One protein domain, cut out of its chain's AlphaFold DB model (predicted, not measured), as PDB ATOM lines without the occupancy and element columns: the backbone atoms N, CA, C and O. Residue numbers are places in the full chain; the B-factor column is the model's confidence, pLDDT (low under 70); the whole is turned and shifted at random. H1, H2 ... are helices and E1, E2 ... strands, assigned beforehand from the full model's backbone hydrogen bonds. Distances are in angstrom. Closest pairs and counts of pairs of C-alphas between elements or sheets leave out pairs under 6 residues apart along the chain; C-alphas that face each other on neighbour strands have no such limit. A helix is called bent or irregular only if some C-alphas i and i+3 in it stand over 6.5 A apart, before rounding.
ATOM      1  N   ILE A 345     -11.422  30.874  51.105       88.94
ATOM      2  CA  ILE A 345     -11.886  31.966  51.972       88.94
ATOM      3  C   ILE A 345     -10.744  32.948  52.257       88.94
ATOM      4  O   ILE A 345      -9.571  32.591  52.141       88.94
ATOM      5  N   HIS A 346     -11.081  34.186  52.627       87.31
ATOM      6  CA  HIS A 346     -10.117  35.241  52.977       87.31
ATOM      7  C   HIS A 346      -8.992  35.416  51.940       87.31
ATOM      8  O   HIS A 346      -7.806  35.359  52.269       87.31
ATOM      9  N   PHE A 347      -9.347  35.595  50.666       89.75
ATOM     10  CA  PHE A 347      -8.352  35.978  49.667       89.75
ATOM     11  C   PHE A 347      -7.795  37.375  49.980       89.75
ATOM     12  O   PHE A 347      -8.567  38.301  50.216       89.75
ATOM     13  N   GLY A 348      -6.475  37.532  49.943       89.62
ATOM     14  CA  GLY A 348      -5.818  38.815  50.185       89.62
ATOM     15  C   GLY A 348      -4.297  38.717  50.118       89.62
ATOM     16  O   GLY A 348      -3.750  37.679  49.737       89.62
ATOM     17  N   ARG A 349      -3.611  39.796  50.511       90.69
ATOM     18  CA  ARG A 349      -2.149  39.821  50.646       90.69
ATOM     19  C   ARG A 349      -1.737  39.328  52.028       90.69
ATOM     20  O   ARG A 349      -2.202  39.828  53.045       90.69
ATOM     21  N   TYR A 350      -0.831  38.361  52.063       90.88
ATOM     22  CA  TYR A 350      -0.314  37.753  53.285       90.88
ATOM     23  C   TYR A 350       1.187  37.997  53.402       90.88
ATOM     24  O   TYR A 350       1.922  37.855  52.422       90.88
ATOM     25  N   ARG A 351       1.671  38.270  54.621       90.00
ATOM     26  CA  ARG A 351       3.105  38.212  54.931       90.00
ATOM     27  C   ARG A 351       3.492  36.791  55.311       90.00
ATOM     28  O   ARG A 351       3.066  36.249  56.329       90.00
ATOM     29  N   VAL A 352       4.336  36.186  54.485       87.19
ATOM     30  CA  VAL A 352       4.831  34.825  54.677       87.19
ATOM     31  C   VAL A 352       6.292  34.861  55.093       87.19
ATOM     32  O   VAL A 352       7.165  35.306  54.346       87.19
ATOM     33  N   THR A 353       6.573  34.317  56.277       85.94
ATOM     34  CA  THR A 353       7.932  34.047  56.751       85.94
ATOM     35  C   THR A 353       8.285  32.584  56.502       85.94
ATOM     36  O   THR A 353       7.583  31.645  56.893       85.94
ATOM     37  N   LYS A 354       9.391  32.349  55.791       79.50
ATOM     38  CA  LYS A 354       9.885  30.989  55.562       79.50
ATOM     39  C   LYS A 354      10.569  30.514  56.839       79.50
ATOM     40  O   LYS A 354      11.663  30.970  57.137       79.50
ATOM     41  N   ARG A 355       9.959  29.577  57.571       68.88
ATOM     42  CA  ARG A 355      10.658  28.910  58.682       68.88
ATOM     43  C   ARG A 355      11.941  28.260  58.167       68.88
ATOM     44  O   ARG A 355      11.916  27.560  57.148       68.88
ATOM     45  N   GLU A 356      13.035  28.473  58.885       59.53
ATOM     46  CA  GLU A 356      14.279  27.756  58.644       59.53
ATOM     47  C   GLU A 356      14.031  26.257  58.811       59.53
ATOM     48  O   GLU A 356      13.322  25.803  59.717       59.53
ATOM     49  N   LYS A 367      13.661  36.686  55.448       83.06
ATOM     50  CA  LYS A 367      13.055  37.521  54.407       83.06
ATOM     51  C   LYS A 367      11.536  37.334  54.420       83.06
ATOM     52  O   LYS A 367      11.021  36.321  53.933       83.06
ATOM     53  N   VAL A 368      10.837  38.313  54.989       88.88
ATOM     54  CA  VAL A 368       9.383  38.449  54.901       88.88
ATOM     55  C   VAL A 368       9.035  38.710  53.437       88.88
ATOM     56  O   VAL A 368       9.657  39.548  52.784       88.88
ATOM     57  N   ARG A 369       8.081  37.954  52.894       90.88
ATOM     58  CA  ARG A 369       7.549  38.178  51.545       90.88
ATOM     59  C   ARG A 369       6.059  38.440  51.635       90.88
ATOM     60  O   ARG A 369       5.368  37.726  52.356       90.88
ATOM     61  N   GLU A 370       5.590  39.420  50.882       92.81
ATOM     62  CA  GLU A 370       4.165  39.631  50.648       92.81
ATOM     63  C   GLU A 370       3.741  38.815  49.429       92.81
ATOM     64  O   GLU A 370       4.426  38.816  48.404       92.81
ATOM     65  N   VAL A 371       2.663  38.051  49.572       92.00
ATOM     66  CA  VAL A 371       2.133  37.174  48.523       92.00
ATOM     67  C   VAL A 371       0.614  37.212  48.539       92.00
ATOM     68  O   VAL A 371       0.011  37.283  49.610       92.00
ATOM     69  N   ASP A 372      -0.011  37.113  47.370       92.25
ATOM     70  CA  ASP A 372      -1.445  36.844  47.297       92.25
ATOM     71  C   ASP A 372      -1.697  35.401  47.737       92.25
ATOM     72  O   ASP A 372      -1.052  34.458  47.266       92.25
ATOM     73  N   ALA A 373      -2.624  35.211  48.666       93.06
ATOM     74  CA  ALA A 373      -2.975  33.893  49.164       93.06
ATOM     75  C   ALA A 373      -4.452  33.820  49.557       93.06
ATOM     76  O   ALA A 373      -5.160  34.822  49.633       93.06
ATOM     77  N   MET A 374      -4.918  32.598  49.787       93.25
ATOM     78  CA  MET A 374      -6.248  32.311  50.317       93.25
ATOM     79  C   MET A 374      -6.183  31.157  51.309       93.25
ATOM     80  O   MET A 374      -5.251  30.352  51.289       93.25
ATOM     81  N   LEU A 375      -7.191  31.049  52.162       92.44
ATOM     82  CA  LEU A 375      -7.343  29.936  53.084       92.44
ATOM     83  C   LEU A 375      -8.180  28.831  52.442       92.44
ATOM     84  O   LEU A 375      -9.251  29.071  51.882       92.44
ATOM     85  N   CYS A 376      -7.709  27.591  52.556       93.81
ATOM     86  CA  CYS A 376      -8.546  26.442  52.241       93.81
ATOM     87  C   CYS A 376      -9.692  26.349  53.262       93.81
ATOM     88  O   CYS A 376      -9.405  26.255  54.455       93.81
ATOM     89  N   PRO A 377     -10.965  26.291  52.834       91.38
ATOM     90  CA  PRO A 377     -12.097  26.286  53.760       91.38
ATOM     91  C   PRO A 377     -12.185  25.002  54.599       91.38
ATOM     92  O   PRO A 377     -12.838  24.988  55.635       91.38
ATOM     93  N   LYS A 378     -11.514  23.921  54.175       90.44
ATOM     94  CA  LYS A 378     -11.551  22.633  54.874       90.44
ATOM     95  C   LYS A 378     -10.480  22.479  55.953       90.44
ATOM     96  O   LYS A 378     -10.764  21.966  57.027       90.44
ATOM     97  N   CYS A 379      -9.234  22.868  55.678       92.69
ATOM     98  CA  CYS A 379      -8.126  22.702  56.632       92.69
ATOM     99  C   CYS A 379      -7.467  24.005  57.068       92.69
ATOM    100  O   CYS A 379      -6.429  23.955  57.729       92.69
ATOM    101  N   PHE A 380      -8.015  25.150  56.653       91.62
ATOM    102  CA  PHE A 380      -7.535  26.490  57.000       91.62
ATOM    103  C   PHE A 380      -6.042  26.696  56.720       91.62
ATOM    104  O   PHE A 380      -5.360  27.498  57.351       91.62
ATOM    105  N   SER A 381      -5.501  25.946  55.759       92.56
ATOM    106  CA  SER A 381      -4.134  26.138  55.293       92.56
ATOM    107  C   SER A 381      -4.096  27.336  54.356       92.56
ATOM    108  O   SER A 381      -4.904  27.410  53.431       92.56
ATOM    109  N   VAL A 382      -3.152  28.250  54.584       92.31
ATOM    110  CA  VAL A 382      -2.875  29.369  53.674       92.31
ATOM    111  C   VAL A 382      -2.177  28.830  52.432       92.31
ATOM    112  O   VAL A 382      -1.128  28.185  52.533       92.31
ATOM    113  N   ILE A 383      -2.754  29.106  51.270       94.56
ATOM    114  CA  ILE A 383      -2.261  28.675  49.969       94.56
ATOM    115  C   ILE A 383      -1.925  29.902  49.131       94.56
ATOM    116  O   ILE A 383      -2.797  30.721  48.850       94.56
ATOM    117  N   GLU A 384      -0.662  30.005  48.717       93.81
ATOM    118  CA  GLU A 384      -0.191  31.050  47.804       93.81
ATOM    119  C   GLU A 384      -0.875  30.898  46.431       93.81
ATOM    120  O   GLU A 384      -0.848  29.822  45.818       93.81
ATOM    121  N   VAL A 385      -1.476  31.983  45.948       92.62
ATOM    122  CA  VAL A 385      -2.133  32.096  44.641       92.62
ATOM    123  C   VAL A 385      -1.133  32.694  43.649       92.62
ATOM    124  O   VAL A 385      -0.321  33.540  44.004       92.62
ATOM    125  N   GLY A 386      -1.133  32.227  42.398       88.75
ATOM    126  CA  GLY A 386      -0.253  32.786  41.364       88.75
ATOM    127  C   GLY A 386       1.240  32.468  41.534       88.75
ATOM    128  O   GLY A 386       2.075  33.118  40.917       88.75
ATOM    129  N   CYS A 387       1.600  31.438  42.312       85.12
ATOM    130  CA  CYS A 387       3.000  31.021  42.518       85.12
ATOM    131  C   CYS A 387       3.746  30.662  41.207       85.12
ATOM    132  O   CYS A 387       4.974  30.589  41.190       85.12
ATOM    133  N   TRP A 388       3.020  30.416  40.113       82.62
ATOM    134  CA  TRP A 388       3.565  30.020  38.817       82.62
ATOM    135  C   TRP A 388       3.242  31.091  37.774       82.62
ATOM    136  O   TRP A 388       2.185  31.045  37.155       82.62
ATOM    137  N   THR A 389       4.159  32.032  37.552       82.00
ATOM    138  CA  THR A 389       3.968  33.154  36.609       82.00
ATOM    139  C   THR A 389       3.750  32.709  35.161       82.00
ATOM    140  O   THR A 389       3.105  33.410  34.396       82.00
ATOM    141  N   MET A 390       4.253  31.530  34.785       85.06
ATOM    142  CA  MET A 390       4.111  30.977  33.430       85.06
ATOM    143  C   MET A 390       2.807  30.198  33.212       85.06
ATOM    144  O   MET A 390       2.593  29.653  32.130       85.06
ATOM    145  N   LYS A 391       1.969  30.037  34.243       86.69
ATOM    146  CA  LYS A 391       0.718  29.279  34.144       86.69
ATOM    147  C   LYS A 391      -0.462  30.238  34.115       86.69
ATOM    148  O   LYS A 391      -0.539  31.150  34.926       86.69
ATOM    149  N   HIS A 392      -1.392  29.974  33.202       87.19
ATOM    150  CA  HIS A 392      -2.603  30.773  33.043       87.19
ATOM    151  C   HIS A 392      -3.496  30.714  34.296       87.19
ATOM    152  O   HIS A 392      -3.997  31.733  34.766       87.19
ATOM    153  N   ASN A 393      -3.647  29.528  34.898       91.19
ATOM    154  CA  ASN A 393      -4.456  29.363  36.099       91.19
ATOM    155  C   ASN A 393      -3.715  29.796  37.378       91.19
ATOM    156  O   ASN A 393      -2.877  29.069  37.925       91.19
ATOM    157  N   LYS A 394      -4.113  30.949  37.926       92.12
ATOM    158  CA  LYS A 394      -3.615  31.465  39.213       92.12
ATOM    159  C   LYS A 394      -3.963  30.554  40.402       92.12
ATOM    160  O   LYS A 394      -3.214  30.522  41.379       92.12
ATOM    161  N   LEU A 395      -5.048  29.779  40.318       94.69
ATOM    162  CA  LEU A 395      -5.539  28.878  41.371       94.69
ATOM    163  C   LEU A 395      -4.940  27.468  41.317       94.69
ATOM    164  O   LEU A 395      -5.305  26.615  42.125       94.69
ATOM    165  N   LEU A 396      -3.977  27.207  40.431       94.44
ATOM    166  CA  LEU A 396      -3.366  25.884  40.278       94.44
ATOM    167  C   LEU A 396      -2.826  25.315  41.605       94.44
ATOM    168  O   LEU A 396      -3.018  24.136  41.909       94.44
ATOM    169  N   SER A 397      -2.167  26.145  42.421       95.31
ATOM    170  CA  SER A 397      -1.674  25.749  43.750       95.31
ATOM    171  C   SER A 397      -2.812  25.328  44.681       95.31
ATOM    172  O   SER A 397      -2.686  24.335  45.399       95.31
ATOM    173  N   TYR A 398      -3.931  26.052  44.637       96.19
ATOM    174  CA  TYR A 398      -5.118  25.772  45.435       96.19
ATOM    175  C   TYR A 398      -5.801  24.473  45.003       96.19
ATOM    176  O   TYR A 398      -6.046  23.603  45.839       96.19
ATOM    177  N   PHE A 399      -6.001  24.262  43.703       96.19
ATOM    178  CA  PHE A 399      -6.585  23.020  43.192       96.19
ATOM    179  C   PHE A 399      -5.707  21.795  43.473       96.19
ATOM    180  O   PHE A 399      -6.218  20.750  43.879       96.19
ATOM    181  N   ARG A 400      -4.375  21.922  43.366       96.06
ATOM    182  CA  ARG A 400      -3.437  20.863  43.785       96.06
ATOM    183  C   ARG A 400      -3.523  20.579  45.275       96.06
ATOM    184  O   ARG A 400      -3.527  19.413  45.664       96.06
ATOM    185  N   HIS A 401      -3.576  21.624  46.099       96.31
ATOM    186  CA  HIS A 401      -3.754  21.467  47.536       96.31
ATOM    187  C   HIS A 401      -5.047  20.707  47.837       96.31
ATOM    188  O   HIS A 401      -4.997  19.701  48.539       96.31
ATOM    189  N   PHE A 402      -6.175  21.122  47.256       95.81
ATOM    190  CA  PHE A 402      -7.459  20.482  47.513       95.81
ATOM    191  C   PHE A 402      -7.464  19.013  47.076       95.81
ATOM    192  O   PHE A 402      -7.809  18.142  47.867       95.81
ATOM    193  N   LYS A 403      -6.972  18.711  45.868       95.38
ATOM    194  CA  LYS A 403      -6.834  17.332  45.376       95.38
ATOM    195  C   LYS A 403      -5.968  16.461  46.295       95.38
ATOM    196  O   LYS A 403      -6.329  15.327  46.587       95.38
ATOM    197  N   ASN A 404      -4.818  16.973  46.734       95.88
ATOM    198  CA  ASN A 404      -3.832  16.177  47.469       95.88
ATOM    199  C   ASN A 404      -4.158  16.043  48.962       95.88
ATOM    200  O   ASN A 404      -3.858  15.014  49.561       95.88
ATOM    201  N   CYS A 405      -4.723  17.082  49.578       95.31
ATOM    202  CA  CYS A 405      -5.034  17.101  51.009       95.31
ATOM    203  C   CYS A 405      -6.464  16.642  51.311       95.31
ATOM    204  O   CYS A 405      -6.695  16.108  52.392       95.31
ATOM    205  N   HIS A 406      -7.395  16.813  50.368       93.06
ATOM    206  CA  HIS A 406      -8.830  16.553  50.555       93.06
ATOM    207  C   HIS A 406      -9.393  15.585  49.513       93.06
ATOM    208  O   HIS A 406     -10.597  15.561  49.280       93.06
ATOM    209  N   GLY A 407      -8.533  14.763  48.904       87.50
ATOM    210  CA  GLY A 407      -8.916  13.826  47.846       87.50
ATOM    211  C   GLY A 407     -10.057  12.876  48.227       87.50
ATOM    212  O   GLY A 407     -10.866  12.533  47.372       87.50
ATOM    213  N   GLU A 408     -10.193  12.522  49.507       87.44
ATOM    214  CA  GLU A 408     -11.297  11.691  50.011       87.44
ATOM    215  C   GLU A 408     -12.683  12.312  49.787       87.44
ATOM    216  O   GLU A 408     -13.639  11.584  49.533       87.44
ATOM    217  N   ASP A 409     -12.812  13.641  49.827       80.62
ATOM    218  CA  ASP A 409     -14.095  14.301  49.541       80.62
ATOM    219  C   ASP A 409     -14.413  14.282  48.046       80.62
ATOM    220  O   ASP A 409     -15.563  14.378  47.632       80.62
ATOM    221  N   THR A 410     -13.368  14.184  47.227       82.00
ATOM    222  CA  THR A 410     -13.460  14.270  45.770       82.00
ATOM    223  C   THR A 410     -13.723  12.913  45.127       82.00
ATOM    224  O   THR A 410     -14.140  12.857  43.976       82.00
ATOM    225  N   THR A 411     -13.491  11.817  45.856       78.62
ATOM    226  CA  THR A 411     -13.716  10.442  45.386       78.62
ATOM    227  C   THR A 411     -14.998   9.829  45.926       78.62
ATOM    228  O   THR A 411     -15.558   8.949  45.274       78.62
ATOM    229  N   LYS A 412     -15.488  10.275  47.088       64.38
ATOM    230  CA  LYS A 412     -16.742   9.775  47.653       64.38
ATOM    231  C   LYS A 412     -17.910  10.184  46.753       64.38
ATOM    232  O   LYS A 412     -18.319  11.342  46.702       64.38
ATOM    233  N   THR A 413     -18.466   9.212  46.034       53.59
ATOM    234  CA  THR A 413     -19.872   9.235  45.619       53.59
ATOM    235  C   THR A 413     -20.712   9.524  46.859       53.59
ATOM    236  O   THR A 413     -20.390   9.015  47.930       53.59
ATOM    237  N   ARG A 425      -1.679  20.338  60.142       34.12
ATOM    238  CA  ARG A 425      -0.308  20.414  59.603       34.12
ATOM    239  C   ARG A 425      -0.131  21.787  58.951       34.12
ATOM    240  O   ARG A 425      -0.788  22.055  57.954       34.12
ATOM    241  N   GLY A 426       0.760  22.649  59.455       38.06
ATOM    242  CA  GLY A 426       1.011  23.946  58.804       38.06
ATOM    243  C   GLY A 426       1.866  24.953  59.581       38.06
ATOM    244  O   GLY A 426       2.051  24.830  60.787       38.06
ATOM    245  N   ARG A 427       2.430  25.929  58.849       42.88
ATOM    246  CA  ARG A 427       3.295  27.034  59.323       42.88
ATOM    247  C   ARG A 427       2.470  28.098  60.076       42.88
ATOM    248  O   ARG A 427       1.295  28.262  59.776       42.88
ATOM    249  N   ARG A 428       3.094  28.856  60.992       43.56
ATOM    250  CA  ARG A 428       2.499  30.084  61.570       43.56
ATOM    251  C   ARG A 428       2.590  31.212  60.544       43.56
ATOM    252  O   ARG A 428       3.671  31.414  59.995       43.56
ATOM    253  N   LEU A 429       1.490  31.919  60.323       46.22
ATOM    254  CA  LEU A 429       1.396  33.085  59.449       46.22
ATOM    255  C   LEU A 429       0.548  34.145  60.145       46.22
ATOM    256  O   LEU A 429      -0.395  33.801  60.854       46.22
ATOM    257  N   THR A 430       0.909  35.406  59.949       47.06
ATOM    258  CA  THR A 430       0.195  36.572  60.473       47.06
ATOM    259  C   THR A 430      -0.419  37.324  59.301       47.06
ATOM    260  O   THR A 430       0.282  37.641  58.336       47.06
ATOM    261  N   VAL A 431      -1.724  37.578  59.373       46.00
ATOM    262  CA  VAL A 431      -2.412  38.478  58.440       46.00
ATOM    263  C   VAL A 431      -1.908  39.892  58.708       46.00
ATOM    264  O   VAL A 431      -1.715  40.263  59.864       46.00
ATOM    265  N   VAL A 432      -1.644  40.649  57.648       43.91
ATOM    266  CA  VAL A 432      -1.376  42.083  57.764       43.91
ATOM    267  C   VAL A 432      -2.698  42.765  57.502       43.91
ATOM    268  O   VAL A 432      -3.218  42.658  56.394       43.91
ATOM    269  N   SER A 433      -3.261  43.340  58.556       47.69
ATOM    270  CA  SER A 433      -4.429  44.214  58.503       47.69
ATOM    271  C   SER A 433      -4.066  45.559  57.900       47.69
ATOM    272  O   SER A 433      -3.014  46.090  58.339       47.69
TER     273      SER A 433
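This is residues 345 to 356, 367 to 413 and 425 to 433 of the 433 residues of an uncharacterized protein of Suhomyces tanzawaensis NRRL Y-17324 (UniProt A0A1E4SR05). A small, bent three-stranded sheet has one helix, H1, over its edge strand E3, and the short helix H2 follows beyond H1, away from the sheet. In a last stretch, residues 425 to 433, the short piece 430 to 431 pairs with residues 350 to 351 of E1, at the edge of the sheet away from E3, and a long loop joins E3 to H1. The printed part has 68 residues, with three named strands and then two named helices in the order E1, E2, E3, H1, H2; the sheet's order is E1, E2, E3, antiparallel throughout. The class is mixed, helices and strands, with 33 residues, under half, in named elements. The whole is only just compact, close to loose, with a radius of gyration of the C-alphas of 13.0 A, and only just elongated, with spans of 43 by 28 by 25 A.

Find C-alpha 345 at (-11.886, 31.966, 51.972); from there strand E1, residues 345 to 352, runs 17.2 A and bends by 77 degrees at residue 348. After the first cut, look for E2 at residues 369 to 375, 17.1 A long, and then for E3 at residues 382 to 384, 6.7 A. Helix H1, residues 396 to 405, begins at C-alpha 396, (-3.366, 25.884, 40.278), and is 14.0 A long. H2, residues 407 to 411, is 6.4 A long and ends at C-alpha 411, (-13.716, 10.442, 45.386).

Begin at E1 and E2, antiparallel neighbours at 155 degrees: N 350 and O 371 are 2.8 A apart and N 373 and O 348 2.9 A, within hydrogen-bond range. E2 and E3 form a hairpin, antiparallel at 122 degrees, with N 383 and O 374 at 2.8 A. E1 and E3 are the edge strands. Residues 350 to 351 of E1 also pair, antiparallel, with residues 430 to 431. H1 is on the sheet, over E3, at a height over the sheet of 9.5 A; its closest C-alphas to E3 are those of Tyr 398 and Ile 383, 6.1 A apart. On the local plane H1 runs slantwise to E3 at 30.3 degrees, only just. H1 and H2 are close but not clearly touching, their closest C-alphas being those of Lys 403 and Thr 410, 7.3 A apart. H2 is not on the sheet and is apart from E1, E2 and E3. In H1 and H2 every O i to N i+4 pair is within hydrogen-bond range.

The two C-alphas farthest apart, those of Lys 367 and Thr 413, are 44.3 A apart. Residues 357 to 366 are not printed, with 10.7 A between C-alphas 356 and 367; residues 414 to 424 are not printed either, with 26.5 A between C-alphas 413 and 425. The link from E3 to H1 is long, and that from H1 to H2 is tight. Look for pLDDT under 70 at residues 355 to 356, 412 to 413 and 425 to 433, the last being the chain's last residue.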